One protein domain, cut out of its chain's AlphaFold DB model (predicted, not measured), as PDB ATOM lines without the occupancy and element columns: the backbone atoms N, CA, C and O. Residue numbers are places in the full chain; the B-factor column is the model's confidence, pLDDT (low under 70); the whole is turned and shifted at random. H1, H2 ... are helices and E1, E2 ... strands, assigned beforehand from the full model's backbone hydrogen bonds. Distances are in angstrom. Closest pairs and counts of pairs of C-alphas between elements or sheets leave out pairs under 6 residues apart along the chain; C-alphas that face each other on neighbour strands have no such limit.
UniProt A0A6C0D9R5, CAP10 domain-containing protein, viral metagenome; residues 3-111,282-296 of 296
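Overview. This is residues 3 to 111 and 282 to 296 of the 296 residues of the protein "CAP10 domain-containing protein" of viral metagenome (UniProt A0A6C0D9R5). A strongly twisted sheet of five strands makes the core, with H1 over one face and H3 over the opposite face; the longest helix, H4, only grazes the sheet near its E7 edge, and a separate small hairpin, E3 and E4, lies near the first residues of H1. The printed part has 124 residues, with four named helices and seven named strands in the order E1 E2 E3 E4 H1 E5 H2 H3 E6 E7 H4. The sheet runs E2 E1 E5 E6 E7 and is mixed; the class is mixed, helices and strands. The whole is compact and rounded, with a radius of gyration of the C-alphas of 13.7 A and spans of 34 by 34 by 27 A.

Arrangement. In the sheet, E5, residues 45 to 50, is antiparallel to E1, residues 3 to 6, with N 5 and O 47 2.9 A apart. E1 forms a hairpin with the edge strand E2, residues 9 to 12, where N 11 and O 4 are 2.8 A apart. On the other side of E5, E6, residues 86 to 91, is parallel to it, with N 48 and O 88 2.9 A apart. E6 pairs over residues 89 to 91 with the parallel edge strand E7, residues 103 to 105; N 104 and O 89 are 2.9 A apart. H3, residues 74 to 82, lies over E5 and E6 at a height over the sheet of 9.3 A and runs along the strands; the closest C-alphas of H3 and E6 are those of Ala 80 and Phe 87, 5.7 A apart. E5, H2, residues 69 to 72, H3 and E6 form a strand-helix-strand unit, two parallel neighbour strands joined through helices, with a right-handed crossover. H1, residues 32 to 40, is on the opposite face, at a height over the sheet of 9.8 A. H4, residues 282 to 294, is close to H1 but not clearly touching; their closest C-alphas, of His 40 and Lys 289, are 7.1 A apart. E3, residues 18 to 22, and E4, residues 25 to 28, form a hairpin, with N 22 and O 25 2.8 A apart. Every O i to N i+4 pair is within hydrogen-bond range in H1, H3 and H4; H2 is too short for one.

Along the chain. E1 begins at C-alpha 3, (-46.753, 37.271, -28.074). E5 is 16.1 A long, E6 16.2 A, H1 and H3 12.5 A each, and H4 18.4 A, ending at C-alpha 294, (-58.551, 19.259, -30.164).

Size, cuts and confidence. The C-alphas farthest apart, of Lys 23 and Gln 82, are 40.3 A apart. Residues 112 to 281 are not printed; C-alphas 111 and 282 are 13.1 A apart across the cut. The links E5 to H2 and E6 to E7 are long. Residues 60 to 66 have pLDDT under 70.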
ATOM      1  N   ILE A   3     -45.453  37.042 -28.708       93.75
ATOM      2  CA  ILE A   3     -46.753  37.271 -28.074       93.75
ATOM      3  C   ILE A   3     -47.016  36.098 -27.131       93.75
ATOM      4  O   ILE A   3     -46.874  34.942 -27.532       93.75
ATOM      5  N   ILE A   4     -47.385  36.402 -25.890       96.19
ATOM      6  CA  ILE A   4     -47.721  35.411 -24.866       96.19
ATOM      7  C   ILE A   4     -49.165  35.641 -24.452       96.19
ATOM      8  O   ILE A   4     -49.500  36.719 -23.952       96.19
ATOM      9  N   ILE A   5     -50.010  34.633 -24.664       96.69
ATOM     10  CA  ILE A   5     -51.423  34.649 -24.284       96.69
ATOM     11  C   ILE A   5     -51.637  33.554 -23.247       96.69
ATOM     12  O   ILE A   5     -51.429  32.375 -23.521       96.69
ATOM     13  N   GLU A   6     -52.051  33.954 -22.053       97.19
ATOM     14  CA  GLU A   6     -52.280  33.054 -20.932       97.19
ATOM     15  C   GLU A   6     -53.741  33.150 -20.496       97.19
ATOM     16  O   GLU A   6     -54.225  34.232 -20.150       97.19
ATOM     17  N   ASP A   7     -54.447  32.018 -20.530       94.62
ATOM     18  CA  ASP A   7     -55.876  31.928 -20.203       94.62
ATOM     19  C   ASP A   7     -56.720  32.976 -20.963       94.62
ATOM     20  O   ASP A   7     -57.586  33.638 -20.390       94.62
ATOM     21  N   GLY A   8     -56.395  33.189 -22.244       93.44
ATOM     22  CA  GLY A   8     -57.040  34.180 -23.114       93.44
ATOM     23  C   GLY A   8     -56.565  35.630 -22.934       93.44
ATOM     24  O   GLY A   8     -56.999  36.507 -23.672       93.44
ATOM     25  N   ASN A   9     -55.645  35.911 -22.009       95.00
ATOM     26  CA  ASN A   9     -55.164  37.267 -21.736       95.00
ATOM     27  C   ASN A   9     -53.743  37.469 -22.268       95.00
ATOM     28  O   ASN A   9     -52.843  36.697 -21.940       95.00
ATOM     29  N   ILE A  10     -53.504  38.540 -23.032       95.00
ATOM     30  CA  ILE A  10     -52.144  38.910 -23.450       95.00
ATOM     31  C   ILE A  10     -51.323  39.304 -22.212       95.00
ATOM     32  O   ILE A  10     -51.640  40.273 -21.525       95.00
ATOM     33  N   LYS A  11     -50.247  38.561 -21.940       95.81
ATOM     34  CA  LYS A  11     -49.270  38.842 -20.871       95.81
ATOM     35  C   LYS A  11     -48.040  39.571 -21.386       95.81
ATOM     36  O   LYS A  11     -47.427  40.347 -20.661       95.81
ATOM     37  N   GLN A  12     -47.696  39.324 -22.643       93.88
ATOM     38  CA  GLN A  12     -46.583  39.956 -23.329       93.88
ATOM     39  C   GLN A  12     -46.956  40.141 -24.795       93.88
ATOM     40  O   GLN A  12     -47.560  39.260 -25.407       93.88
ATOM     41  N   THR A  13     -46.570  41.280 -25.357       89.94
ATOM     42  CA  THR A  13     -46.732  41.582 -26.779       89.94
ATOM     43  C   THR A  13     -45.393  41.972 -27.404       89.94
ATOM     44  O   THR A  13     -44.364  42.039 -26.728       89.94
ATOM     45  N   ILE A  14     -45.411  42.228 -28.705       86.19
ATOM     46  CA  ILE A  14     -44.270  42.683 -29.495       86.19
ATOM     47  C   ILE A  14     -44.358  44.204 -29.737       86.19
ATOM     48  O   ILE A  14     -45.460  44.714 -29.950       86.19
ATOM     49  N   PRO A  15     -43.232  44.948 -29.742       79.94
ATOM     50  CA  PRO A  15     -43.262  46.417 -29.772       79.94
ATOM     51  C   PRO A  15     -43.888  47.030 -31.028       79.94
ATOM     52  O   PRO A  15     -44.554  48.056 -30.952       79.94
ATOM     53  N   GLU A  16     -43.681  46.409 -32.188       81.62
ATOM     54  CA  GLU A  16     -44.063  46.975 -33.492       81.62
ATOM     55  C   GLU A  16     -45.523  46.697 -33.878       81.62
ATOM     56  O   GLU A  16     -45.952  47.089 -34.957       81.62
ATOM     57  N   ASN A  17     -46.294  46.002 -33.030       87.00
ATOM     58  CA  ASN A  17     -47.654  45.526 -33.325       87.00
ATOM     59  C   ASN A  17     -47.788  44.696 -34.625       87.00
ATOM     60  O   ASN A  17     -48.892  44.379 -35.053       87.00
ATOM     61  N   ILE A  18     -46.682  44.307 -35.254       88.06
ATOM     62  CA  ILE A  18     -46.642  43.532 -36.493       88.06
ATOM     63  C   ILE A  18     -46.222  42.115 -36.138       88.06
ATOM     64  O   ILE A  18     -45.062  41.886 -35.791       88.06
ATOM     65  N   LEU A  19     -47.165  41.174 -36.213       86.31
ATOM     66  CA  LEU A  19     -46.855  39.757 -36.060       86.31
ATOM     67  C   LEU A  19     -46.106  39.259 -37.298       86.31
ATOM     68  O   LEU A  19     -45.066  38.617 -37.170       86.31
ATOM     69  N   TRP A  20     -46.611  39.620 -38.479       87.06
ATOM     70  CA  TRP A  20     -45.948  39.419 -39.765       87.06
ATOM     71  C   TRP A  20     -46.468  40.432 -40.788       87.06
ATOM     72  O   TRP A  20     -47.635  40.827 -40.735       87.06
ATOM     73  N   ASP A  21     -45.600  40.864 -41.701       86.75
ATOM     74  CA  ASP A  21     -45.931  41.833 -42.750       86.75
ATOM     75  C   ASP A  21     -45.254  41.423 -44.058       86.75
ATOM     76  O   ASP A  21     -44.101  41.753 -44.348       86.75
ATOM     77  N   GLY A  22     -45.972  40.611 -44.824       83.25
ATOM     78  CA  GLY A  22     -45.617  40.269 -46.183       83.25
ATOM     79  C   GLY A  22     -46.362  41.156 -47.172       83.25
ATOM     80  O   GLY A  22     -47.464  41.626 -46.923       83.25
ATOM     81  N   LYS A  23     -45.799  41.303 -48.374       80.69
ATOM     82  CA  LYS A  23     -46.378  42.158 -49.427       80.69
ATOM     83  C   LYS A  23     -47.834  41.820 -49.820       80.69
ATOM     84  O   LYS A  23     -48.513  42.672 -50.374       80.69
ATOM     85  N   PHE A  24     -48.285  40.595 -49.547       86.19
ATOM     86  CA  PHE A  24     -49.638  40.106 -49.829       86.19
ATOM     87  C   PHE A  24     -50.438  39.742 -48.588       86.19
ATOM     88  O   PHE A  24     -51.614  39.457 -48.706       86.19
ATOM     89  N   SER A  25     -49.826  39.674 -47.417       89.62
ATOM     90  CA  SER A  25     -50.492  39.093 -46.259       89.62
ATOM     91  C   SER A  25     -49.888  39.655 -45.001       89.62
ATOM     92  O   SER A  25     -48.661  39.735 -44.885       89.62
ATOM     93  N   LYS A  26     -50.742  40.002 -44.053       92.06
ATOM     94  CA  LYS A  26     -50.332  40.709 -42.855       92.06
ATOM     95  C   LYS A  26     -51.150  40.264 -41.660       92.06
ATOM     96  O   LYS A  26     -52.355  40.066 -41.750       92.06
ATOM     97  N   ALA A  27     -50.485  40.168 -40.518       92.50
ATOM     98  CA  ALA A  27     -51.131  39.928 -39.241       92.50
ATOM     99  C   ALA A  27     -50.561  40.881 -38.191       92.50
ATOM    100  O   ALA A  27     -49.346  41.087 -38.097       92.50
ATOM    101  N   LEU A  28     -51.441  41.468 -37.390       93.38
ATOM    102  CA  LEU A  28     -51.100  42.395 -36.320       93.38
ATOM    103  C   LEU A  28     -51.224  41.719 -34.955       93.38
ATOM    104  O   LEU A  28     -52.075  40.858 -34.732       93.38
ATOM    105  N   ALA A  29     -50.412  42.161 -33.997       91.62
ATOM    106  CA  ALA A  29     -50.451  41.640 -32.631       91.62
ATOM    107  C   ALA A  29     -51.767  41.976 -31.900       91.62
ATOM    108  O   ALA A  29     -52.160  41.266 -30.982       91.62
ATOM    109  N   ASN A  30     -52.464  43.032 -32.323       91.62
ATOM    110  CA  ASN A  30     -53.817  43.389 -31.885       91.62
ATOM    111  C   ASN A  30     -54.881  43.168 -32.980       91.62
ATOM    112  O   ASN A  30     -55.973  43.743 -32.924       91.62
ATOM    113  N   GLY A  31     -54.539  42.372 -33.995       95.25
ATOM    114  CA  GLY A  31     -55.361  42.123 -35.168       95.25
ATOM    115  C   GLY A  31     -56.535  41.171 -34.916       95.25
ATOM    116  O   GLY A  31     -56.624  40.534 -33.860       95.25
ATOM    117  N   PRO A  32     -57.461  41.063 -35.885       97.50
ATOM    118  CA  PRO A  32     -58.575  40.120 -35.876       97.50
ATOM    119  C   PRO A  32     -58.221  38.697 -35.428       97.50
ATOM    120  O   PRO A  32     -58.951  38.138 -34.608       97.50
ATOM    121  N   ILE A  33     -57.108  38.131 -35.909       97.06
ATOM    122  CA  ILE A  33     -56.699  36.760 -35.570       97.06
ATOM    123  C   ILE A  33     -56.361  36.640 -34.077       97.06
ATOM    124  O   ILE A  33     -56.880  35.760 -33.384       97.06
ATOM    125  N   ILE A  34     -55.535  37.548 -33.544       96.12
ATOM    126  CA  ILE A  34     -55.126  37.517 -32.131       96.12
ATOM    127  C   ILE A  34     -56.297  37.843 -31.198       96.12
ATOM    128  O   ILE A  34     -56.457  37.211 -30.152       96.12
ATOM    129  N   ASN A  35     -57.167  38.779 -31.579       96.56
ATOM    130  CA  ASN A  35     -58.381  39.081 -30.817       96.56
ATOM    131  C   ASN A  35     -59.318  37.871 -30.745       96.56
ATOM    132  O   ASN A  35     -59.910  37.605 -29.700       96.56
ATOM    133  N   PHE A  36     -59.419  37.099 -31.828       97.50
ATOM    134  CA  PHE A  36     -60.203  35.872 -31.831       97.50
ATOM    135  C   PHE A  36     -59.629  34.815 -30.877       97.50
ATOM    136  O   PHE A  36     -60.395  34.186 -30.145       97.50
ATOM    137  N   LEU A  37     -58.301  34.655 -30.834       96.25
ATOM    138  CA  LEU A  37     -57.629  33.736 -29.906       96.25
ATOM    139  C   LEU A  37     -57.859  34.110 -28.442       96.25
ATOM    140  O   LEU A  37     -58.201  33.235 -27.655       96.25
ATOM    141  N   GLN A  38     -57.743  35.389 -28.080       94.88
ATOM    142  CA  GLN A  38     -57.984  35.849 -26.703       94.88
ATOM    143  C   GLN A  38     -59.371  35.447 -26.175       94.88
ATOM    144  O   GLN A  38     -59.522  35.112 -25.005       94.88
ATOM    145  N   ILE A  39     -60.381  35.429 -27.049       95.38
ATOM    146  CA  ILE A  39     -61.761  35.072 -26.686       95.38
ATOM    147  C   ILE A  39     -61.948  33.554 -26.547       95.38
ATOM    148  O   ILE A  39     -62.749  33.111 -25.726       95.38
ATOM    149  N   HIS A  40     -61.265  32.758 -27.375       95.31
ATOM    150  CA  HIS A  40     -61.568  31.331 -27.533       95.31
ATOM    151  C   HIS A  40     -60.536  30.394 -26.907       95.31
ATOM    152  O   HIS A  40     -60.825  29.205 -26.779       95.31
ATOM    153  N   LEU A  41     -59.351  30.885 -26.535       93.81
ATOM    154  CA  LEU A  41     -58.352  30.061 -25.865       93.81
ATOM    155  C   LEU A  41     -58.885  29.558 -24.518       93.81
ATOM    156  O   LEU A  41     -59.520  30.314 -23.777       93.81
ATOM    157  N   PRO A  42     -58.640  28.284 -24.179       87.75
ATOM    158  CA  PRO A  42     -59.199  27.709 -22.975       87.75
ATOM    159  C   PRO A  42     -58.496  28.241 -21.728       87.75
ATOM    160  O   PRO A  42     -57.347  28.689 -21.768       87.75
ATOM    161  N   LYS A  43     -59.180  28.138 -20.586       90.62
ATOM    162  CA  LYS A  43     -58.518  28.277 -19.285       90.62
ATOM    163  C   LYS A  43     -57.454  27.187 -19.143       90.62
ATOM    164  O   LYS A  43     -57.630  26.099 -19.682       90.62
ATOM    165  N   HIS A  44     -56.402  27.473 -18.387       94.19
ATOM    166  CA  HIS A  44     -55.227  26.616 -18.226       94.19
ATOM    167  C   HIS A  44     -54.410  26.448 -19.515       94.19
ATOM    168  O   HIS A  44     -53.763  25.424 -19.707       94.19
ATOM    169  N   SER A  45     -54.401  27.453 -20.396       96.44
ATOM    170  CA  SER A  45     -53.553  27.446 -21.594       96.44
ATOM    171  C   SER A  45     -52.465  28.509 -21.539       96.44
ATOM    172  O   SER A  45     -52.646  29.594 -20.977       96.44
ATOM    173  N   LEU A  46     -51.328  28.181 -22.150       97.62
ATOM    174  CA  LEU A  46     -50.245  29.108 -22.441       97.62
ATOM    175  C   LEU A  46     -49.909  29.015 -23.927       97.62
ATOM    176  O   LEU A  46     -49.260  28.065 -24.364       97.62
ATOM    177  N   MET A  47     -50.340  30.011 -24.696       97.25
ATOM    178  CA  MET A  47     -49.976  30.140 -26.101       97.25
ATOM    179  C   MET A  47     -48.784  31.084 -26.263       97.25
ATOM    180  O   MET A  47     -48.812  32.228 -25.805       97.25
ATOM    181  N   VAL A  48     -47.765  30.608 -26.974       95.88
ATOM    182  CA  VAL A  48     -46.593  31.387 -27.378       95.88
ATOM    183  C   VAL A  48     -46.593  31.520 -28.890       95.88
ATOM    184  O   VAL A  48     -46.644  30.520 -29.601       95.88
ATOM    185  N   ILE A  49     -46.522  32.754 -29.381       94.06
ATOM    186  CA  ILE A  49     -46.401  33.057 -30.808       94.06
ATOM    187  C   ILE A  49     -45.112  33.860 -30.990       94.06
ATOM    188  O   ILE A  49     -45.094  35.067 -30.716       94.06
ATOM    189  N   PRO A  50     -43.994  33.222 -31.366       89.50
ATOM    190  CA  PRO A  50     -42.753  33.943 -31.572       89.50
ATOM    191  C   PRO A  50     -42.831  34.799 -32.836       89.50
ATOM    192  O   PRO A  50     -43.466  34.435 -33.825       89.50
ATOM    193  N   ARG A  51     -42.152  35.948 -32.808       82.38
ATOM    194  CA  ARG A  51     -41.892  36.724 -34.022       82.38
ATOM    195  C   ARG A  51     -40.832  35.991 -34.839       82.38
ATOM    196  O   ARG A  51     -39.641  36.165 -34.595       82.38
ATOM    197  N   SER A  52     -41.289  35.175 -35.774       76.00
ATOM    198  CA  SER A  52     -40.468  34.420 -36.717       76.00
ATOM    199  C   SER A  52     -41.164  34.376 -38.065       76.00
ATOM    200  O   SER A  52     -42.393  34.298 -38.103       76.00
ATOM    201  N   ASP A  53     -40.398  34.308 -39.149       70.50
ATOM    202  CA  ASP A  53     -40.958  34.127 -40.495       70.50
ATOM    203  C   ASP A  53     -41.556  32.716 -40.708       70.50
ATOM    204  O   ASP A  53     -42.173  32.458 -41.739       70.50
ATOM    205  N   GLY A  54     -41.405  31.811 -39.728       74.00
ATOM    206  CA  GLY A  54     -42.003  30.475 -39.662       74.00
ATOM    207  C   GLY A  54     -41.032  29.436 -39.082       74.00
ATOM    208  O   GLY A  54     -40.070  29.799 -38.416       74.00
ATOM    209  N   ASN A  55     -41.300  28.152 -39.341       76.50
ATOM    210  CA  ASN A  55     -40.460  26.975 -39.053       76.50
ATOM    211  C   ASN A  55     -39.712  26.991 -37.700       76.50
ATOM    212  O   ASN A  55     -38.488  26.965 -37.610       76.50
ATOM    213  N   ILE A  56     -40.492  27.033 -36.626       84.38
ATOM    214  CA  ILE A  56     -40.046  27.033 -35.229       84.38
ATOM    215  C   ILE A  56     -39.927  25.583 -34.729       84.38
ATOM    216  O   ILE A  56     -40.927  24.997 -34.301       84.38
ATOM    217  N   ASN A  57     -38.727  25.004 -34.762       83.25
ATOM    218  CA  ASN A  57     -38.449  23.662 -34.230       83.25
ATOM    219  C   ASN A  57     -37.027  23.559 -33.649       83.25
ATOM    220  O   ASN A  57     -36.234  24.490 -33.765       83.25
ATOM    221  N   ARG A  58     -36.689  22.428 -33.012       85.94
ATOM    222  CA  ARG A  58     -35.387  22.249 -32.335       85.94
ATOM    223  C   ARG A  58     -34.216  22.024 -33.295       85.94
ATOM    224  O   ARG A  58     -33.059  22.082 -32.873       85.94
ATOM    225  N   LYS A  59     -34.498  21.704 -34.563       75.62
ATOM    226  CA  LYS A  59     -33.498  21.317 -35.571       75.62
ATOM    227  C   LYS A  59     -32.915  22.515 -36.313       75.62
ATOM    228  O   LYS A  59     -31.751  22.450 -36.706       75.62
ATOM    229  N   HIS A  60     -33.681  23.588 -36.505       65.38
ATOM    230  CA  HIS A  60     -33.169  24.796 -37.149       65.38
ATOM    231  C   HIS A  60     -32.368  25.635 -36.158       65.38
ATOM    232  O   HIS A  60     -32.866  26.078 -35.127       65.38
ATOM    233  N   LYS A  61     -31.085  25.812 -36.471       57.84
ATOM    234  CA  LYS A  61     -30.185  26.734 -35.785       57.84
ATOM    235  C   LYS A  61     -29.502  27.591 -36.850       57.84
ATOM    236  O   LYS A  61     -29.011  27.050 -37.842       57.84
ATOM    237  N   ASN A  62     -29.390  28.892 -36.589       54.75
ATOM    238  CA  ASN A  62     -28.554  29.848 -37.327       54.75
ATOM    239  C   ASN A  62     -29.031  30.265 -38.739       54.75
ATOM    240  O   ASN A  62     -28.192  30.601 -39.581       54.75
ATOM    241  N   GLN A  63     -30.336  30.298 -39.016       58.94
ATOM    242  CA  GLN A  63     -30.894  31.022 -40.168       58.94
ATOM    243  C   GLN A  63     -31.465  32.391 -39.751       58.94
ATOM    244  O   GLN A  63     -31.667  32.693 -38.574       58.94
ATOM    245  N   TYR A  64     -31.648  33.283 -40.726       56.41
ATOM    246  CA  TYR A  64     -32.145  34.641 -40.495       56.41
ATOM    247  C   TYR A  64     -33.600  34.595 -39.990       56.41
ATOM    248  O   TYR A  64     -34.426  33.930 -40.606       56.41
ATOM    249  N   HIS A  65     -33.906  35.304 -38.894       62.94
ATOM    250  CA  HIS A  65     -35.197  35.265 -38.175       62.94
ATOM    251  C   HIS A  65     -35.573  33.928 -37.502       62.94
ATOM    252  O   HIS A  65     -36.728  33.768 -37.093       62.94
ATOM    253  N   ASP A  66     -34.617  33.010 -37.315       69.31
ATOM    254  CA  ASP A  66     -34.845  31.797 -36.526       69.31
ATOM    255  C   ASP A  66     -35.144  32.116 -35.062       69.31
ATOM    256  O   ASP A  66     -34.617  33.059 -34.461       69.31
ATOM    257  N   VAL A  67     -35.977  31.264 -34.474       77.75
ATOM    258  CA  VAL A  67     -36.222  31.253 -33.039       77.75
ATOM    259  C   VAL A  67     -35.158  30.400 -32.365       77.75
ATOM    260  O   VAL A  67     -35.017  29.216 -32.664       77.75
ATOM    261  N   GLU A  68     -34.445  30.967 -31.397       85.25
ATOM    262  CA  GLU A  68     -33.562  30.194 -30.529       85.25
ATOM    263  C   GLU A  68     -34.401  29.380 -29.542       85.25
ATOM    264  O   GLU A  68     -34.909  29.907 -28.553       85.25
ATOM    265  N   TRP A  69     -34.556  28.080 -29.803       88.00
ATOM    266  CA  TRP A  69     -35.440  27.217 -29.015       88.00
ATOM    267  C   TRP A  69     -35.178  27.296 -27.505       88.00
ATOM    268  O   TRP A  69     -36.100  27.537 -26.724       88.00
ATOM    269  N   ASP A  70     -33.917  27.136 -27.103       89.56
ATOM    270  CA  ASP A  70     -33.515  27.011 -25.698       89.56
ATOM    271  C   ASP A  70     -33.769  28.293 -24.890       89.56
ATOM    272  O   ASP A  70     -34.020  28.229 -23.689       89.56
ATOM    273  N   THR A  71     -33.742  29.461 -25.538       88.38
ATOM    274  CA  THR A  71     -33.893  30.766 -24.877       88.38
ATOM    275  C   THR A  71     -35.271  31.387 -25.101       88.38
ATOM    276  O   THR A  71     -35.744  32.148 -24.258       88.38
ATOM    277  N   GLN A  72     -35.945  31.070 -26.210       88.38
ATOM    278  CA  GLN A  72     -37.188  31.728 -26.622       88.38
ATOM    279  C   GLN A  72     -38.430  30.838 -26.532       88.38
ATOM    280  O   GLN A  72     -39.532  31.384 -26.510       88.38
ATOM    281  N   ILE A  73     -38.282  29.510 -26.465       93.50
ATOM    282  CA  ILE A  73     -39.405  28.557 -26.405       93.50
ATOM    283  C   ILE A  73     -39.348  27.694 -25.142       93.50
ATOM    284  O   ILE A  73     -40.327  27.649 -24.395       93.50
ATOM    285  N   GLN A  74     -38.210  27.051 -24.869       94.75
ATOM    286  CA  GLN A  74     -38.049  26.108 -23.757       94.75
ATOM    287  C   GLN A  74     -38.472  26.675 -22.387       94.75
ATOM    288  O   GLN A  74     -39.198  25.976 -21.678       94.75
ATOM    289  N   PRO A  75     -38.162  27.941 -22.028       96.44
ATOM    290  CA  PRO A  75     -38.593  28.500 -20.747       96.44
ATOM    291  C   PRO A  75     -40.118  28.525 -20.566       96.44
ATOM    292  O   PRO A  75     -40.616  28.348 -19.456       96.44
ATOM    293  N   TYR A  76     -40.880  28.703 -21.650       96.94
ATOM    294  CA  TYR A  76     -42.344  28.706 -21.597       96.94
ATOM    295  C   TYR A  76     -42.928  27.294 -21.507       96.94
ATOM    296  O   TYR A  76     -43.963  27.106 -20.871       96.94
ATOM    297  N   ILE A  77     -42.257  26.297 -22.091       97.06
ATOM    298  CA  ILE A  77     -42.616  24.884 -21.910       97.06
ATOM    299  C   ILE A  77     -42.447  24.496 -20.438       97.06
ATOM    300  O   ILE A  77     -43.339  23.885 -19.849       97.06
ATOM    301  N   ASP A  78     -41.318  24.870 -19.836       97.94
ATOM    302  CA  ASP A  78     -41.026  24.557 -18.437       97.94
ATOM    303  C   ASP A  78     -42.003  25.273 -17.496       97.94
ATOM    304  O   ASP A  78     -42.537  24.653 -16.575       97.94
ATOM    305  N   TYR A  79     -42.317  26.541 -17.781       97.94
ATOM    306  CA  TYR A  79     -43.357  27.288 -17.074       97.94
ATOM    307  C   TYR A  79     -44.724  26.598 -17.176       97.94
ATOM    308  O   TYR A  79     -45.384  26.379 -16.161       97.94
ATOM    309  N   ALA A  80     -45.151  26.200 -18.378       97.56
ATOM    310  CA  ALA A  80     -46.437  25.536 -18.564       97.56
ATOM    311  C   ALA A  80     -46.530  24.235 -17.749       97.56
ATOM    312  O   ALA A  80     -47.539  24.000 -17.089       97.56
ATOM    313  N   LYS A  81     -45.453  23.439 -17.705       97.25
ATOM    314  CA  LYS A  81     -45.381  22.221 -16.878       97.25
ATOM    315  C   LYS A  81     -45.465  22.519 -15.380       97.25
ATOM    316  O   LYS A  81     -46.171  21.818 -14.665       97.25
ATOM    317  N   GLN A  82     -44.759  23.542 -14.899       98.12
ATOM    318  CA  GLN A  82     -44.764  23.923 -13.479       98.12
ATOM    319  C   GLN A  82     -46.124  24.449 -13.004       98.12
ATOM    320  O   GLN A  82     -46.460  24.306 -11.830       98.12
ATOM    321  N   HIS A  83     -46.895  25.048 -13.911       97.44
ATOM    322  CA  HIS A  83     -48.180  25.677 -13.616       97.44
ATOM    323  C   HIS A  83     -49.397  24.868 -14.090       97.44
ATOM    324  O   HIS A  83     -50.505  25.405 -14.075       97.44
ATOM    325  N   ASP A  84     -49.201  23.604 -14.487       95.88
ATOM    326  CA  ASP A  84     -50.251  22.704 -14.989       95.88
ATOM    327  C   ASP A  84     -51.077  23.336 -16.129       95.88
ATOM    328  O   ASP A  84     -52.301  23.468 -16.073       95.88
ATOM    329  N   LYS A  85     -50.366  23.822 -17.154       96.12
ATOM    330  CA  LYS A  85     -50.939  24.473 -18.338       96.12
ATOM    331  C   LYS A  85     -50.672  23.681 -19.606       96.12
ATOM    332  O   LYS A  85     -49.590  23.133 -19.817       96.12
ATOM    333  N   ILE A  86     -51.637  23.739 -20.514       95.75
ATOM    334  CA  ILE A  86     -51.505  23.262 -21.886       95.75
ATOM    335  C   ILE A  86     -50.640  24.270 -22.648       95.75
ATOM    336  O   ILE A  86     -51.069  25.394 -22.924       95.75
ATOM    337  N   PHE A  87     -49.410  23.874 -22.973       96.88
ATOM    338  CA  PHE A  87     -48.526  24.664 -23.826       96.88
ATOM    339  C   PHE A  87     -48.972  24.565 -25.286       96.88
ATOM    340  O   PHE A  87     -49.216  23.462 -25.774       96.88
ATOM    341  N   ILE A  88     -49.056  25.704 -25.977       96.31
ATOM    342  CA  ILE A  88     -49.451  25.807 -27.386       96.31
ATOM    343  C   ILE A  88     -48.451  26.706 -28.116       96.31
ATOM    344  O   ILE A  88     -48.208  27.840 -27.701       96.31
ATOM    345  N   LEU A  89     -47.903  26.228 -29.232       94.88
ATOM    346  CA  LEU A  89     -46.968  26.988 -30.057       94.88
ATOM    347  C   LEU A  89     -47.658  27.458 -31.340       94.88
ATOM    348  O   LEU A  89     -47.911  26.673 -32.254       94.88
ATOM    349  N   GLY A  90     -47.979  28.750 -31.403       94.25
ATOM    350  CA  GLY A  90     -48.582  29.373 -32.578       94.25
ATOM    351  C   GLY A  90     -47.546  29.679 -33.658       94.25
ATOM    352  O   GLY A  90     -46.468  30.192 -33.367       94.25
ATOM    353  N   THR A  91     -47.868  29.378 -34.914       92.06
ATOM    354  CA  THR A  91     -46.961  29.575 -36.055       92.06
ATOM    355  C   THR A  91     -47.731  29.769 -37.359       92.06
ATOM    356  O   THR A  91     -48.871  29.333 -37.468       92.06
ATOM    357  N   LEU A  92     -47.130  30.407 -38.364       90.81
ATOM    358  CA  LEU A  92     -47.735  30.519 -39.699       90.81
ATOM    359  C   LEU A  92     -47.590  29.216 -40.491       90.81
ATOM    360  O   LEU A  92     -48.526  28.785 -41.167       90.81
ATOM    361  N   ALA A  93     -46.412  28.592 -40.409       90.25
ATOM    362  CA  ALA A  93     -46.095  27.384 -41.152       90.25
ATOM    363  C   ALA A  93     -44.868  26.644 -40.590       90.25
ATOM    364  O   ALA A  93     -44.030  27.244 -39.914       90.25
ATOM    365  N   GLN A  94     -44.749  25.351 -40.897       88.00
ATOM    366  CA  GLN A  94     -43.661  24.463 -40.462       88.00
ATOM    367  C   GLN A  94     -43.325  23.447 -41.550       88.00
ATOM    368  O   GLN A  94     -44.223  22.945 -42.213       88.00
ATOM    369  N   GLU A  95     -42.057  23.079 -41.685       86.00
ATOM    370  CA  GLU A  95     -41.665  21.875 -42.435       86.00
ATOM    371  C   GLU A  95     -41.687  20.636 -41.523       86.00
ATOM    372  O   GLU A  95     -41.950  19.524 -41.976       86.00
ATOM    373  N   TYR A  96     -41.439  20.830 -40.224       85.25
ATOM    374  CA  TYR A  96     -41.344  19.759 -39.238       85.25
ATOM    375  C   TYR A  96     -42.036  20.146 -37.928       85.25
ATOM    376  O   TYR A  96     -41.758  21.204 -37.366       85.25
ATOM    377  N   GLU A  97     -42.897  19.261 -37.425       88.56
ATOM    378  CA  GLU A  97     -43.514  19.374 -36.102       88.56
ATOM    379  C   GLU A  97     -42.784  18.466 -35.102       88.56
ATOM    380  O   GLU A  97     -42.546  17.282 -35.351       88.56
ATOM    381  N   GLU A  98     -42.443  19.020 -33.943       90.25
ATOM    382  CA  GLU A  98     -42.053  18.242 -32.768       90.25
ATOM    383  C   GLU A  98     -43.266  17.457 -32.220       90.25
ATOM    384  O   GLU A  98     -44.316  18.056 -31.976       90.25
ATOM    385  N   PRO A  99     -43.145  16.140 -31.977       90.75
ATOM    386  CA  PRO A  99     -44.278  15.302 -31.568       90.75
ATOM    387  C   PRO A  99     -44.791  15.603 -30.152       90.75
ATOM    388  O   PRO A  99     -45.909  15.226 -29.812       90.75
ATOM    389  N   ASP A 100     -43.978  16.249 -29.313       91.62
ATOM    390  CA  ASP A 100     -44.307  16.630 -27.936       91.62
ATOM    391  C   ASP A 100     -44.861  18.059 -27.816       91.62
ATOM    392  O   ASP A 100     -45.044  18.552 -26.702       91.62
ATOM    393  N   ILE A 101     -45.111  18.738 -28.940       93.06
ATOM    394  CA  ILE A 101     -45.534  20.137 -28.970       93.06
ATOM    395  C   ILE A 101     -46.875  20.278 -29.680       93.06
ATOM    396  O   ILE A 101     -47.078  19.816 -30.800       93.06
ATOM    397  N   ASN A 102     -47.782  21.016 -29.045       94.19
ATOM    398  CA  ASN A 102     -49.057  21.386 -29.639       94.19
ATOM    399  C   ASN A 102     -48.876  22.564 -30.604       94.19
ATOM    400  O   ASN A 102     -48.985  23.729 -30.206       94.19
ATOM    401  N   TYR A 103     -48.599  22.272 -31.872       93.62
ATOM    402  CA  TYR A 103     -48.536  23.299 -32.910       93.62
ATOM    403  C   TYR A 103     -49.926  23.811 -33.296       93.62
ATOM    404  O   TYR A 103     -50.871  23.051 -33.533       93.62
ATOM    405  N   PHE A 104     -50.032  25.133 -33.410       94.88
ATOM    406  CA  PHE A 104     -51.232  25.821 -33.855       94.88
ATOM    407  C   PHE A 104     -50.918  26.687 -35.076       94.88
ATOM    408  O   PHE A 104     -50.337  27.768 -34.951       94.88
ATOM    409  N   TYR A 105     -51.316  26.226 -36.265       94.88
ATOM    410  CA  TYR A 105     -51.161  27.014 -37.486       94.88
ATOM    411  C   TYR A 105     -52.188  28.141 -37.533       94.88
ATOM    412  O   TYR A 105     -53.395  27.885 -37.547       94.88
ATOM    413  N   LEU A 106     -51.702  29.375 -37.555       95.19
ATOM    414  CA  LEU A 106     -52.509  30.582 -37.616       95.19
ATOM    415  C   LEU A 106     -52.956  30.857 -39.060       95.19
ATOM    416  O   LEU A 106     -52.194  30.588 -39.996       95.19
ATOM    417  N   PRO A 107     -54.150  31.445 -39.262       95.81
ATOM    418  CA  PRO A 107     -54.465  32.128 -40.510       95.81
ATOM    419  C   PRO A 107     -53.376  33.147 -40.875       95.81
ATOM    420  O   PRO A 107     -52.744  33.730 -39.994       95.81
ATOM    421  N   LEU A 108     -53.128  33.338 -42.173       93.06
ATOM    422  CA  LEU A 108     -51.952  34.088 -42.642       93.06
ATOM    423  C   LEU A 108     -52.202  35.593 -42.808       93.06
ATOM    424  O   LEU A 108     -51.242  36.354 -42.939       93.06
ATOM    425  N   ASP A 109     -53.468  36.009 -42.847       94.88
ATOM    426  CA  ASP A 109     -53.854  37.371 -43.193       94.88
ATOM    427  C   ASP A 109     -55.098  37.835 -42.420       94.88
ATOM    428  O   ASP A 109     -56.153  37.196 -42.457       94.88
ATOM    429  N   ASP A 110     -54.966  38.951 -41.706       96.25
ATOM    430  CA  ASP A 110     -56.027  39.540 -40.885       96.25
ATOM    431  C   ASP A 110     -57.213  40.028 -41.728       96.25
ATOM    432  O   ASP A 110     -58.364  39.951 -41.286       96.25
ATOM    433  N   ASP A 111     -56.950  40.521 -42.937       95.25
ATOM    434  CA  ASP A 111     -57.965  41.072 -43.827       95.25
ATOM    435  C   ASP A 111     -58.831  39.958 -44.425       95.25
ATOM    436  O   ASP A 111     -60.063  40.028 -44.373       95.25
ATOM    437  N   GLU A 282     -65.815  32.603 -41.989       97.44
ATOM    438  CA  GLU A 282     -66.538  31.544 -41.291       97.44
ATOM    439  C   GLU A 282     -65.676  30.289 -41.168       97.44
ATOM    440  O   GLU A 282     -65.484  29.786 -40.058       97.44
ATOM    441  N   TYR A 283     -65.101  29.818 -42.279       98.00
ATOM    442  CA  TYR A 283     -64.295  28.601 -42.268       98.00
ATOM    443  C   TYR A 283     -63.008  28.781 -41.460       98.00
ATOM    444  O   TYR A 283     -62.680  27.925 -40.642       98.00
ATOM    445  N   GLN A 284     -62.309  29.912 -41.606       97.88
ATOM    446  CA  GLN A 284     -61.093  30.189 -40.830       97.88
ATOM    447  C   GLN A 284     -61.360  30.201 -39.317       97.88
ATOM    448  O   GLN A 284     -60.602  29.613 -38.542       97.88
ATOM    449  N   LYS A 285     -62.463  30.822 -38.880       98.06
ATOM    450  CA  LYS A 285     -62.864  30.847 -37.465       98.06
ATOM    451  C   LYS A 285     -63.248  29.459 -36.957       98.06
ATOM    452  O   LYS A 285     -62.871  29.101 -35.842       98.06
ATOM    453  N   GLU A 286     -63.977  28.671 -37.746       98.06
ATOM    454  CA  GLU A 286     -64.336  27.300 -37.367       98.06
ATOM    455  C   GLU A 286     -63.132  26.355 -37.355       98.06
ATOM    456  O   GLU A 286     -63.028  25.527 -36.447       98.06
ATOM    457  N   TYR A 287     -62.176  26.521 -38.273       97.62
ATOM    458  CA  TYR A 287     -60.879  25.849 -38.211       97.62
ATOM    459  C   TYR A 287     -60.193  26.148 -36.871       97.62
ATOM    460  O   TYR A 287     -59.863  25.219 -36.132       97.62
ATOM    461  N   MET A 288     -60.063  27.427 -36.496       97.44
ATOM    462  CA  MET A 288     -59.409  27.807 -35.241       97.44
ATOM    463  C   MET A 288     -60.134  27.237 -34.018       97.44
ATOM    464  O   MET A 288     -59.488  26.657 -33.146       97.44
ATOM    465  N   LYS A 289     -61.470  27.326 -33.959       96.94
ATOM    466  CA  LYS A 289     -62.259  26.719 -32.870       96.94
ATOM    467  C   LYS A 289     -62.068  25.208 -32.804       96.94
ATOM    468  O   LYS A 289     -61.940  24.660 -31.715       96.94
ATOM    469  N   THR A 290     -62.058  24.530 -33.949       96.25
ATOM    470  CA  THR A 290     -61.883  23.075 -34.016       96.25
ATOM    471  C   THR A 290     -60.502  22.668 -33.528       96.25
ATOM    472  O   THR A 290     -60.405  21.762 -32.704       96.25
ATOM    473  N   ARG A 291     -59.444  23.377 -33.943       94.69
ATOM    474  CA  ARG A 291     -58.088  23.141 -33.431       94.69
ATOM    475  C   ARG A 291     -57.997  23.399 -31.934       94.69
ATOM    476  O   ARG A 291     -57.444  22.566 -31.237       94.69
ATOM    477  N   ILE A 292     -58.604  24.470 -31.419       93.62
ATOM    478  CA  ILE A 292     -58.650  24.725 -29.970       93.62
ATOM    479  C   ILE A 292     -59.329  23.567 -29.222       93.62
ATOM    480  O   ILE A 292     -58.804  23.116 -28.212       93.62
ATOM    481  N   ARG A 293     -60.460  23.048 -29.721       93.25
ATOM    482  CA  ARG A 293     -61.150  21.902 -29.097       93.25
ATOM    483  C   ARG A 293     -60.317  20.621 -29.101       93.25
ATOM    484  O   ARG A 293     -60.505  19.811 -28.213       93.25
ATOM    485  N   GLN A 294     -59.441  20.426 -30.088       90.75
ATOM    486  CA  GLN A 294     -58.551  19.259 -30.164       90.75
ATOM    487  C   GLN A 294     -57.372  19.332 -29.183       90.75
ATOM    488  O   GLN A 294     -56.698  18.328 -28.981       90.75
ATOM    489  N   LEU A 295     -57.105  20.512 -28.612       82.81
ATOM    490  CA  LEU A 295     -56.070  20.720 -27.595       82.81
ATOM    491  C   LEU A 295     -56.580  20.480 -26.165       82.81
ATOM    492  O   LEU A 295     -55.781  20.541 -25.235       82.81
ATOM    493  N   LEU A 296     -57.891  20.259 -26.006       72.94
ATOM    494  CA  LEU A 296     -58.598  19.974 -24.754       72.94
ATOM    495  C   LEU A 296     -58.881  18.477 -24.616       72.94
ATOM    496  O   LEU A 296     -58.844  17.997 -23.464       72.94
TER     497      LEU A 296